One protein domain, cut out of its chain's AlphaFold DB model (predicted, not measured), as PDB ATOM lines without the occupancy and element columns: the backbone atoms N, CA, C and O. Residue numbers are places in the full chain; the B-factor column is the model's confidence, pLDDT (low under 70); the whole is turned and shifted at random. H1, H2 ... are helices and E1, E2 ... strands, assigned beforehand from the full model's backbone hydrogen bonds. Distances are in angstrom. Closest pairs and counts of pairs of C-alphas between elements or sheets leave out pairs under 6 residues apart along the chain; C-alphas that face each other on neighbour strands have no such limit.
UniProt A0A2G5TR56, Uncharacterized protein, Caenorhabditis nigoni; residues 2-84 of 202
ATOM      1  N   PRO A   2     177.027 156.460 177.214       80.00
ATOM      2  CA  PRO A   2     176.997 157.627 178.086       80.00
ATOM      3  C   PRO A   2     178.103 158.612 177.721       80.00
ATOM      4  O   PRO A   2     179.176 158.208 177.270       80.00
ATOM      5  N   PHE A   3     177.842 159.890 177.946       88.00
ATOM      6  CA  PHE A   3     178.786 160.964 177.682       88.00
ATOM      7  C   PHE A   3     179.318 161.511 178.999       88.00
ATOM      8  O   PHE A   3     180.510 161.404 179.288       88.00
ATOM      9  N   VAL A   4     178.429 162.027 179.846       86.50
ATOM     10  CA  VAL A   4     178.839 162.738 181.060       86.50
ATOM     11  C   VAL A   4     179.179 161.786 182.188       86.50
ATOM     12  O   VAL A   4     180.085 162.062 182.975       86.50
ATOM     13  N   TYR A   5     178.528 160.621 182.249       88.50
ATOM     14  CA  TYR A   5     178.889 159.626 183.253       88.50
ATOM     15  C   TYR A   5     180.377 159.262 183.156       88.50
ATOM     16  O   TYR A   5     181.027 159.071 184.179       88.50
ATOM     17  N   ASP A   6     180.964 159.228 181.959       89.38
ATOM     18  CA  ASP A   6     182.386 158.925 181.781       89.38
ATOM     19  C   ASP A   6     183.322 160.061 182.208       89.38
ATOM     20  O   ASP A   6     184.471 159.788 182.565       89.38
ATOM     21  N   TRP A   7     182.827 161.298 182.292       90.94
ATOM     22  CA  TRP A   7     183.567 162.439 182.839       90.94
ATOM     23  C   TRP A   7     183.664 162.410 184.368       90.94
ATOM     24  O   TRP A   7     184.588 162.990 184.939       90.94
ATOM     25  N   LEU A   8     182.764 161.694 185.048       91.12
ATOM     26  CA  LEU A   8     182.827 161.547 186.499       91.12
ATOM     27  C   LEU A   8     184.002 160.652 186.914       91.12
ATOM     28  O   LEU A   8     184.193 159.529 186.428       91.12
ATOM     29  N   THR A   9     184.758 161.110 187.908       92.75
ATOM     30  CA  THR A   9     185.806 160.308 188.543       92.75
ATOM     31  C   THR A   9     185.210 159.069 189.216       92.75
ATOM     32  O   THR A   9     184.067 159.063 189.675       92.75
ATOM     33  N   LYS A  10     186.014 158.008 189.372       92.06
ATOM     34  CA  LYS A  10     185.604 156.805 190.123       92.06
ATOM     35  C   LYS A  10     185.114 157.142 191.538       92.06
ATOM     36  O   LYS A  10     184.201 156.496 192.048       92.06
ATOM     37  N   HIS A  11     185.721 158.149 192.163       90.44
ATOM     38  CA  HIS A  11     185.321 158.617 193.482       90.44
ATOM     39  C   HIS A  11     183.943 159.292 193.448       90.44
ATOM     40  O   HIS A  11     183.095 158.928 194.250       90.44
ATOM     41  N   GLN A  12     183.674 160.184 192.490       92.38
ATOM     42  CA  GLN A  12     182.340 160.779 192.336       92.38
ATOM     43  C   GLN A  12     181.280 159.705 192.079       92.38
ATOM     44  O   GLN A  12     180.312 159.645 192.821       92.38
ATOM     45  N   LYS A  13     181.515 158.791 191.127       92.19
ATOM     46  CA  LYS A  13     180.584 157.701 190.766       92.19
ATOM     47  C   LYS A  13     180.142 156.830 191.943       92.19
ATOM     48  O   LYS A  13     179.061 156.264 191.911       92.19
ATOM     49  N   THR A  14     181.005 156.657 192.943       90.31
ATOM     50  CA  THR A  14     180.758 155.751 194.076       90.31
ATOM     51  C   THR A  14     180.183 156.441 195.306       90.31
ATOM     52  O   THR A  14     179.777 155.742 196.228       90.31
ATOM     53  N   ASN A  15     180.147 157.775 195.325       92.19
ATOM     54  CA  ASN A  15     179.729 158.566 196.483       92.19
ATOM     55  C   ASN A  15     178.648 159.590 196.118       92.19
ATOM     56  O   ASN A  15     178.611 160.655 196.723       92.19
ATOM     57  N   ILE A  16     177.818 159.306 195.108       95.69
ATOM     58  CA  ILE A  16     176.646 160.135 194.802       95.69
ATOM     59  C   ILE A  16     175.638 159.940 195.936       95.69
ATOM     60  O   ILE A  16     175.202 158.817 196.199       95.69
ATOM     61  N   GLU A  17     175.313 161.039 196.605       96.25
ATOM     62  CA  GLU A  17     174.387 161.105 197.740       96.25
ATOM     63  C   GLU A  17     173.075 161.775 197.334       96.25
ATOM     64  O   GLU A  17     172.016 161.376 197.807       96.25
ATOM     65  N   GLU A  18     173.134 162.765 196.437       97.69
ATOM     66  CA  GLU A  18     171.949 163.485 195.981       97.69
ATOM     67  C   GLU A  18     171.931 163.633 194.465       97.69
ATOM     68  O   GLU A  18     172.972 163.818 193.822       97.69
ATOM     69  N   ILE A  19     170.723 163.572 193.910       98.06
ATOM     70  CA  ILE A  19     170.448 163.798 192.497       98.06
ATOM     71  C   ILE A  19     169.360 164.860 192.382       98.06
ATOM     72  O   ILE A  19     168.289 164.725 192.974       98.06
ATOM     73  N   VAL A  20     169.609 165.890 191.578       97.69
ATOM     74  CA  VAL A  20     168.616 166.911 191.239       97.69
ATOM     75  C   VAL A  20     168.490 166.990 189.729       97.69
ATOM     76  O   VAL A  20     169.483 167.141 189.016       97.69
ATOM     77  N   LEU A  21     167.258 166.857 189.251       97.12
ATOM     78  CA  LEU A  21     166.907 166.926 187.844       97.12
ATOM     79  C   LEU A  21     165.885 168.041 187.636       97.12
ATOM     80  O   LEU A  21     164.842 168.049 188.292       97.12
ATOM     81  N   GLU A  22     166.173 168.946 186.710       94.56
ATOM     82  CA  GLU A  22     165.283 170.054 186.365       94.56
ATOM     83  C   GLU A  22     165.155 170.159 184.846       94.56
ATOM     84  O   GLU A  22     166.160 170.205 184.133       94.56
ATOM     85  N   THR A  23     163.926 170.175 184.335       92.88
ATOM     86  CA  THR A  23     163.660 170.359 182.903       92.88
ATOM     87  C   THR A  23     163.035 171.717 182.614       92.88
ATOM     88  O   THR A  23     162.168 172.191 183.344       92.88
ATOM     89  N   TYR A  24     163.471 172.316 181.511       90.50
ATOM     90  CA  TYR A  24     162.995 173.571 180.925       90.50
ATOM     91  C   TYR A  24     162.809 173.369 179.421       90.50
ATOM     92  O   TYR A  24     163.333 172.393 178.887       90.50
ATOM     93  N   ASP A  25     162.147 174.299 178.719       88.50
ATOM     94  CA  ASP A  25     161.906 174.154 177.274       88.50
ATOM     95  C   ASP A  25     163.211 173.933 176.494       88.50
ATOM     96  O   ASP A  25     164.016 174.845 176.290       88.50
ATOM     97  N   GLY A  26     163.419 172.683 176.070       90.00
ATOM     98  CA  GLY A  26     164.602 172.271 175.322       90.00
ATOM     99  C   GLY A  26     165.892 172.190 176.140       90.00
ATOM    100  O   GLY A  26     166.966 172.188 175.535       90.00
ATOM    101  N   LYS A  27     165.823 172.110 177.472       93.06
ATOM    102  CA  LYS A  27     166.991 171.978 178.349       93.06
ATOM    103  C   LYS A  27     166.718 171.044 179.527       93.06
ATOM    104  O   LYS A  27     165.675 171.128 180.164       93.06
ATOM    105  N   VAL A  28     167.695 170.209 179.870       95.38
ATOM    106  CA  VAL A  28     167.734 169.491 181.153       95.38
ATOM    107  C   VAL A  28     168.970 169.918 181.931       95.38
ATOM    108  O   VAL A  28     170.073 169.920 181.386       95.38
ATOM    109  N   VAL A  29     168.785 170.260 183.201       95.94
ATOM    110  CA  VAL A  29     169.853 170.447 184.182       95.94
ATOM    111  C   VAL A  29     169.911 169.204 185.059       95.94
ATOM    112  O   VAL A  29     168.912 168.778 185.641       95.94
ATOM    113  N   PHE A  30     171.093 168.609 185.130       96.44
ATOM    114  CA  PHE A  30     171.385 167.427 185.922       96.44
ATOM    115  C   PHE A  30     172.501 167.760 186.910       96.44
ATOM    116  O   PHE A  30     173.644 168.019 186.530       96.44
ATOM    117  N   GLN A  31     172.165 167.757 188.194       96.62
ATOM    118  CA  GLN A  31     173.084 168.064 189.277       96.62
ATOM    119  C   GLN A  31     173.258 166.852 190.194       96.62
ATOM    120  O   GLN A  31     172.321 166.107 190.485       96.62
ATOM    121  N   LEU A  32     174.497 166.669 190.640       96.25
ATOM    122  CA  LEU A  32     174.914 165.587 191.520       96.25
ATOM    123  C   LEU A  32     175.598 166.177 192.750       96.25
ATOM    124  O   LEU A  32     176.435 167.075 192.625       96.25
ATOM    125  N   GLN A  33     175.307 165.628 193.924       95.56
ATOM    126  CA  GLN A  33     176.083 165.883 195.133       95.56
ATOM    127  C   GLN A  33     176.879 164.639 195.506       95.56
ATOM    128  O   GLN A  33     176.315 163.550 195.629       95.56
ATOM    129  N   CYS A  34     178.182 164.814 195.730       92.12
ATOM    130  CA  CYS A  34     179.065 163.739 196.163       92.12
ATOM    131  C   CYS A  34     179.841 164.140 197.418       92.12
ATOM    132  O   CYS A  34     180.538 165.157 197.399       92.12
ATOM    133  N   ASN A  35     179.782 163.336 198.485       87.44
ATOM    134  CA  ASN A  35     180.436 163.621 199.770       87.44
ATOM    135  C   ASN A  35     180.147 165.045 200.276       87.44
ATOM    136  O   ASN A  35     181.074 165.800 200.594       87.44
ATOM    137  N   ARG A  36     178.868 165.440 200.299       86.81
ATOM    138  CA  ARG A  36     178.408 166.790 200.690       86.81
ATOM    139  C   ARG A  36     178.953 167.943 199.840       86.81
ATOM    140  O   ARG A  36     178.886 169.101 200.253       86.81
ATOM    141  N   ARG A  37     179.521 167.652 198.668       90.06
ATOM    142  CA  ARG A  37     179.961 168.657 197.701       90.06
ATOM    143  C   ARG A  37     179.093 168.586 196.458       90.06
ATOM    144  O   ARG A  37     179.090 167.577 195.754       90.06
ATOM    145  N   ILE A  38     178.405 169.684 196.179       90.62
ATOM    146  CA  ILE A  38     177.662 169.875 194.937       90.62
ATOM    147  C   ILE A  38     178.670 169.944 193.784       90.62
ATOM    148  O   ILE A  38     179.646 170.703 193.842       90.62
ATOM    149  N   LEU A  39     178.475 169.100 192.774       91.62
ATOM    150  CA  LEU A  39     179.228 169.163 191.527       91.62
ATOM    151  C   LEU A  39     178.673 170.276 190.636       91.62
ATOM    152  O   LEU A  39     177.533 170.707 190.795       91.62
ATOM    153  N   SER A  40     179.485 170.725 189.681       89.81
ATOM    154  CA  SER A  40     179.014 171.628 188.632       89.81
ATOM    155  C   SER A  40     177.807 171.022 187.913       89.81
ATOM    156  O   SER A  40     177.732 169.809 187.724       89.81
ATOM    157  N   GLU A  41     176.863 171.868 187.520       94.25
ATOM    158  CA  GLU A  41     175.689 171.431 186.774       94.25
ATOM    159  C   GLU A  41     176.090 170.854 185.419       94.25
ATOM    160  O   GLU A  41     176.970 171.377 184.728       94.25
ATOM    161  N   ILE A  42     175.420 169.772 185.046       96.69
ATOM    162  CA  ILE A  42     175.497 169.189 183.719       96.69
ATOM    163  C   ILE A  42     174.271 169.687 182.959       96.69
ATOM    164  O   ILE A  42     173.142 169.421 183.372       96.69
ATOM    165  N   CYS A  43     174.468 170.402 181.857       97.25
ATOM    166  CA  CYS A  43     173.362 170.881 181.030       97.25
ATOM    167  C   CYS A  43     173.275 170.079 179.732       97.25
ATOM    168  O   CYS A  43     174.281 169.889 179.055       97.25
ATOM    169  N   TYR A  44     172.063 169.668 179.369       97.12
ATOM    170  CA  TYR A  44     171.728 169.052 178.087       97.12
ATOM    171  C   TYR A  44     170.772 169.986 177.351       97.12
ATOM    172  O   TYR A  44     169.598 170.068 177.704       97.12
ATOM    173  N   GLU A  45     171.263 170.705 176.348       96.00
ATOM    174  CA  GLU A  45     170.509 171.744 175.644       96.00
ATOM    175  C   GLU A  45     170.232 171.352 174.191       96.00
ATOM    176  O   GLU A  45     171.105 170.856 173.469       96.00
ATOM    177  N   ARG A  46     169.005 171.600 173.730       95.19
ATOM    178  CA  ARG A  46     168.592 171.399 172.341       95.19
ATOM    179  C   ARG A  46     169.384 172.339 171.434       95.19
ATOM    180  O   ARG A  46     169.269 173.557 171.525       95.19
ATOM    181  N   ASN A  47     170.107 171.768 170.477       94.94
ATOM    182  CA  ASN A  47     170.848 172.501 169.457       94.94
ATOM    183  C   ASN A  47     170.469 171.978 168.062       94.94
ATOM    184  O   ASN A  47     171.138 171.126 167.471       94.94
ATOM    185  N   GLY A  48     169.325 172.446 167.554       93.19
ATOM    186  CA  GLY A  48     168.736 171.937 166.314       93.19
ATOM    187  C   GLY A  48     168.388 170.442 166.430       93.19
ATOM    188  O   GLY A  48     167.648 170.073 167.341       93.19
ATOM    189  N   PRO A  49     168.886 169.566 165.531       93.00
ATOM    190  CA  PRO A  49     168.697 168.116 165.642       93.00
ATOM    191  C   PRO A  49     169.677 167.446 166.621       93.00
ATOM    192  O   PRO A  49     169.630 166.230 166.786       93.00
ATOM    193  N   SER A  50     170.600 168.219 167.197       96.44
ATOM    194  CA  SER A  50     171.668 167.762 168.085       96.44
ATOM    195  C   SER A  50     171.444 168.253 169.516       96.44
ATOM    196  O   SER A  50     170.553 169.060 169.790       96.44
ATOM    197  N   THR A  51     172.292 167.787 170.422       97.06
ATOM    198  CA  THR A  51     172.335 168.177 171.831       97.06
ATOM    199  C   THR A  51     173.689 168.774 172.138       97.06
ATOM    200  O   THR A  51     174.709 168.151 171.841       97.06
ATOM    201  N   LEU A  52     173.704 169.962 172.732       97.88
ATOM    202  CA  LEU A  52     174.893 170.514 173.363       97.88
ATOM    203  C   LEU A  52     174.902 170.076 174.826       97.88
ATOM    204  O   LEU A  52     173.981 170.386 175.576       97.88
ATOM    205  N   ILE A  53     175.939 169.347 175.213       97.56
ATOM    206  CA  ILE A  53     176.186 168.946 176.591       97.56
ATOM    207  C   ILE A  53     177.282 169.843 177.152       97.56
ATOM    208  O   ILE A  53     178.343 169.949 176.535       97.56
ATOM    209  N   THR A  54     177.062 170.443 178.318       96.69
ATOM    210  CA  THR A  54     178.089 171.221 179.023       96.69
ATOM    211  C   THR A  54     178.274 170.721 180.452       96.69
ATOM    212  O   THR A  54     177.312 170.365 181.132       96.69
ATOM    213  N   PHE A  55     179.528 170.653 180.896       94.75
ATOM    214  CA  PHE A  55     179.902 170.301 182.267       94.75
ATOM    215  C   PHE A  55     181.295 170.853 182.581       94.75
ATOM    216  O   PHE A  55     182.284 170.474 181.947       94.75
ATOM    217  N   GLU A  56     181.385 171.734 183.578       90.50
ATOM    218  CA  GLU A  56     182.614 172.477 183.892       90.50
ATOM    219  C   GLU A  56     183.136 173.247 182.664       90.50
ATOM    220  O   GLU A  56     182.433 174.105 182.139       90.50
ATOM    221  N   GLN A  57     184.361 172.974 182.205       90.31
ATOM    222  CA  GLN A  57     184.936 173.560 180.987       90.31
ATOM    223  C   GLN A  57     184.774 172.657 179.754       90.31
ATOM    224  O   GLN A  57     185.359 172.946 178.709       90.31
ATOM    225  N   ASN A  58     184.036 171.551 179.871       91.12
ATOM    226  CA  ASN A  58     183.818 170.619 178.773       91.12
ATOM    227  C   ASN A  58     182.517 170.942 178.045       91.12
ATOM    228  O   ASN A  58     181.478 171.171 178.664       91.12
ATOM    229  N   GLU A  59     182.583 170.870 176.720       95.81
ATOM    230  CA  GLU A  59     181.434 170.969 175.831       95.81
ATOM    231  C   GLU A  59     181.471 169.814 174.832       95.81
ATOM    232  O   GLU A  59     182.533 169.457 174.309       95.81
ATOM    233  N   LEU A  60     180.312 169.225 174.554       96.31
ATOM    234  CA  LEU A  60     180.177 168.152 173.580       96.31
ATOM    235  C   LEU A  60     178.892 168.315 172.776       96.31
ATOM    236  O   LEU A  60     177.806 168.403 173.338       96.31
ATOM    237  N   LEU A  61     179.014 168.295 171.449       97.12
ATOM    238  CA  LEU A  61     177.870 168.280 170.544       97.12
ATOM    239  C   LEU A  61     177.577 166.844 170.097       97.12
ATOM    240  O   LEU A  61     178.410 166.209 169.448       97.12
ATOM    241  N   VAL A  62     176.387 166.341 170.417       96.06
ATOM    242  CA  VAL A  62     175.946 164.976 170.098       96.06
ATOM    243  C   VAL A  62     174.792 165.022 169.092       96.06
ATOM    244  O   VAL A  62     173.811 165.718 169.348       96.06
ATOM    245  N   PRO A  63     174.832 164.275 167.971       95.44
ATOM    246  CA  PRO A  63     173.778 164.279 166.951       95.44
ATOM    247  C   PRO A  63     172.566 163.414 167.354       95.44
ATOM    248  O   PRO A  63     172.159 162.509 166.628       95.44
ATOM    249  N   GLN A  64     172.028 163.651 168.548       94.69
ATOM    250  CA  GLN A  64     170.890 162.949 169.149       94.69
ATOM    251  C   GLN A  64     169.982 163.960 169.862       94.69
ATOM    252  O   GLN A  64     170.408 165.082 170.139       94.69
ATOM    253  N   GLN A  65     168.735 163.574 170.147       93.50
ATOM    254  CA  GLN A  65     167.784 164.417 170.880       93.50
ATOM    255  C   GLN A  65     168.172 164.530 172.360       93.50
ATOM    256  O   GLN A  65     168.529 163.537 172.986       93.50
ATOM    257  N   PHE A  66     168.056 165.736 172.921       92.94
ATOM    258  CA  PHE A  66     168.601 166.067 174.247       92.94
ATOM    259  C   PHE A  66     168.049 165.205 175.375       92.94
ATOM    260  O   PHE A  66     168.809 164.778 176.240       92.94
ATOM    261  N   LEU A  67     166.753 164.889 175.325       93.56
ATOM    262  CA  LEU A  67     166.121 164.043 176.323       93.56
ATOM    263  C   LEU A  67     166.663 162.606 176.276       93.56
ATOM    264  O   LEU A  67     166.932 162.034 177.324       93.56
ATOM    265  N   ASP A  68     166.885 162.046 175.084       94.31
ATOM    266  CA  ASP A  68     167.431 160.691 174.934       94.31
ATOM    267  C   ASP A  68     168.868 160.623 175.467       94.31
ATOM    268  O   ASP A  68     169.216 159.716 176.223       94.31
ATOM    269  N   VAL A  69     169.685 161.627 175.128       95.38
ATOM    270  CA  VAL A  69     171.072 161.759 175.602       95.38
ATOM    271  C   VAL A  69     171.120 161.843 177.129       95.38
ATOM    272  O   VAL A  69     171.878 161.116 177.771       95.38
ATOM    273  N   PHE A  70     170.278 162.694 177.716       96.12
ATOM    274  CA  PHE A  70     170.150 162.827 179.163       96.12
ATOM    275  C   PHE A  70     169.714 161.509 179.825       96.12
ATOM    276  O   PHE A  70     170.324 161.082 180.806       96.12
ATOM    277  N   LEU A  71     168.683 160.845 179.294       96.06
ATOM    278  CA  LEU A  71     168.158 159.602 179.862       96.06
ATOM    279  C   LEU A  71     169.195 158.469 179.816       96.06
ATOM    280  O   LEU A  71     169.250 157.663 180.746       96.06
ATOM    281  N   GLU A  72     170.053 158.410 178.793       95.75
ATOM    282  CA  GLU A  72     171.172 157.458 178.761       95.75
ATOM    283  C   GLU A  72     172.180 157.702 179.896       95.75
ATOM    284  O   GLU A  72     172.592 156.750 180.569       95.75
ATOM    285  N   ASP A  73     172.554 158.958 180.146       95.94
ATOM    286  CA  ASP A  73     173.478 159.311 181.229       95.94
ATOM    287  C   ASP A  73     172.854 159.079 182.612       95.94
ATOM    288  O   ASP A  73     173.484 158.460 183.479       95.94
ATOM    289  N   LEU A  74     171.595 159.486 182.810       97.06
ATOM    290  CA  LEU A  74     170.852 159.221 184.043       97.06
ATOM    291  C   LEU A  74     170.757 157.717 184.307       97.06
ATOM    292  O   LEU A  74     171.003 157.266 185.427       97.06
ATOM    293  N   LYS A  75     170.458 156.919 183.275       96.75
ATOM    294  CA  LYS A  75     170.415 155.458 183.385       96.75
ATOM    295  C   LYS A  75     171.730 154.908 183.905       96.75
ATOM    296  O   LYS A  75     171.722 154.048 184.783       96.75
ATOM    297  N   MET A  76     172.856 155.395 183.396       95.50
ATOM    298  CA  MET A  76     174.166 154.937 183.845       95.50
ATOM    299  C   MET A  76     174.447 155.322 185.295       95.50
ATOM    300  O   MET A  76     174.938 154.475 186.043       95.50
ATOM    301  N   VAL A  77     174.077 156.530 185.723       95.62
ATOM    302  CA  VAL A  77     174.169 156.937 187.134       95.62
ATOM    303  C   VAL A  77     173.315 156.022 188.017       95.62
ATOM    304  O   VAL A  77     173.847 155.361 188.910       95.62
ATOM    305  N   LEU A  78     172.020 155.887 187.723       95.62
ATOM    306  CA  LEU A  78     171.088 155.113 188.547       95.62
ATOM    307  C   LEU A  78     171.397 153.609 188.559       95.62
ATOM    308  O   LEU A  78     171.173 152.943 189.570       95.62
ATOM    309  N   MET A  79     171.922 153.046 187.469       93.38
ATOM    310  CA  MET A  79     172.326 151.633 187.407       93.38
ATOM    311  C   MET A  79     173.590 151.334 188.215       93.38
ATOM    312  O   MET A  79     173.755 150.215 188.697       93.38
ATOM    313  N   ASN A  80     174.476 152.317 188.373       92.62
ATOM    314  CA  ASN A  80     175.703 152.170 189.154       92.62
ATOM    315  C   ASN A  80     175.559 152.656 190.603       92.62
ATOM    316  O   ASN A  80     176.471 152.433 191.404       92.62
ATOM    317  N   GLN A  81     174.418 153.253 190.953       92.44
ATOM    318  CA  GLN A  81     174.095 153.652 192.314       92.44
ATOM    319  C   GLN A  81     173.908 152.419 193.207       92.44
ATOM    320  O   GLN A  81     172.944 151.665 193.062       92.44
ATOM    321  N   LYS A  82     174.859 152.212 194.124       87.62
ATOM    322  CA  LYS A  82     174.845 151.112 195.106       87.62
ATOM    323  C   LYS A  82     174.557 151.573 196.531       87.62
ATOM    324  O   LYS A  82     174.107 150.769 197.339       87.62
ATOM    325  N   ALA A  83     174.893 152.819 196.848       91.31
ATOM    326  CA  ALA A  83     174.606 153.413 198.143       91.31
ATOM    327  C   ALA A  83     173.180 153.970 198.156       91.31
ATOM    328  O   ALA A  83     172.637 154.313 197.104       91.31
ATOM    329  N   VAL A  84     172.606 154.086 199.351       95.56
ATOM    330  CA  VAL A  84     171.335 154.785 199.549       95.56
ATOM    331  C   VAL A  84     171.523 156.246 199.141       95.56
ATOM    332  O   VAL A  84     172.473 156.886 199.590       95.56
TER     333      VAL A  84
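AT A GLANCE: This is residues 2 to 84 of the 202 residues of an uncharacterized protein of Caenorhabditis nigoni (UniProt A0A2G5TR56). One twisted sheet of five strands has the long helix H3 packed along one face, while the opposite face is bare of helices. Two short helices, H1 and H2, sit next to H3 and graze the sheet. The printed part has 83 residues, with three named helices and five named strands in the order H1 H2 E1 E2 E3 E4 E5 H3, and its class is mixed, helices and strands. The sheet runs E1 E2 E3 E4 E5, antiparallel throughout. The whole is compact, with a radius of gyration of the C-alphas of 12.3 A, and elongated, spanning 37 by 21 by 20 A.

IN THESE COORDINATES: H1 covers residues 4 to 7, beginning at C-alpha 4 (178.839, 162.738, 181.060), and H2 covers residues 10 to 14. E1, residues 16 to 24, is 23.7 A from first to last C-alpha and begins at C-alpha 16 (176.646, 160.135, 194.802). E2, residues 27 to 34, is 23.0 A long. E3, residues 42 to 47, is 15.4 A; E4, residues 50 to 55, is 16.6 A; E5, residues 58 to 62, is 13.0 A. H3, residues 66 to 80, is 21.6 A and ends at C-alpha 80 (175.703, 152.170, 189.154).

HOW THE PARTS SIT: E1 to E5 form a meander, each strand the antiparallel neighbour of the one before, with E1 and E5 as edge strands. In the hairpin of E1 and E2, N 20 and O 31 are within hydrogen-bond range at 2.9 A. In that of E2 and E3, N 30 and O 42 are 2.8 A apart, and residues 33 to 34 of E2 also pair antiparallel with residues 37 to 38. In that of E3 and E4, N 45 and O 52 are 2.8 A apart; in that of E4 and E5, N 53 and O 60 are 2.8 A apart. H3 is on the sheet at a height of 8.6 A, making two layers, a helix on one face of a sheet. It lies over E3 and runs along the strands, at 10 degrees to E3 on the local plane. The closest C-alphas of H3 and E3 are those of Phe 66 and Arg 46, 5.7 A apart. H1 touches residues 73 to 77 of H3, with the C-alphas of Tyr 5 and Asp 73 closest at 5.8 A. H2 and H3 only just touch, with 3 pairs of C-alphas within 8 A, the closest being those of Lys 13 and Val 77 at 7.4 A. Every O i to N i+4 pair is within hydrogen-bond range in H2 and H3; H1 is too short for such a pair.

THE WHOLE: The C-alphas of Gly 48 and Val 84, the two farthest apart, are 37.5 A from each other. The printed part has no cut and no long link; the link from E2 to E3, with 7 residues, is short, and the others are tight. The mean pLDDT of the printed part is 93.6, and no printed residue is under 70.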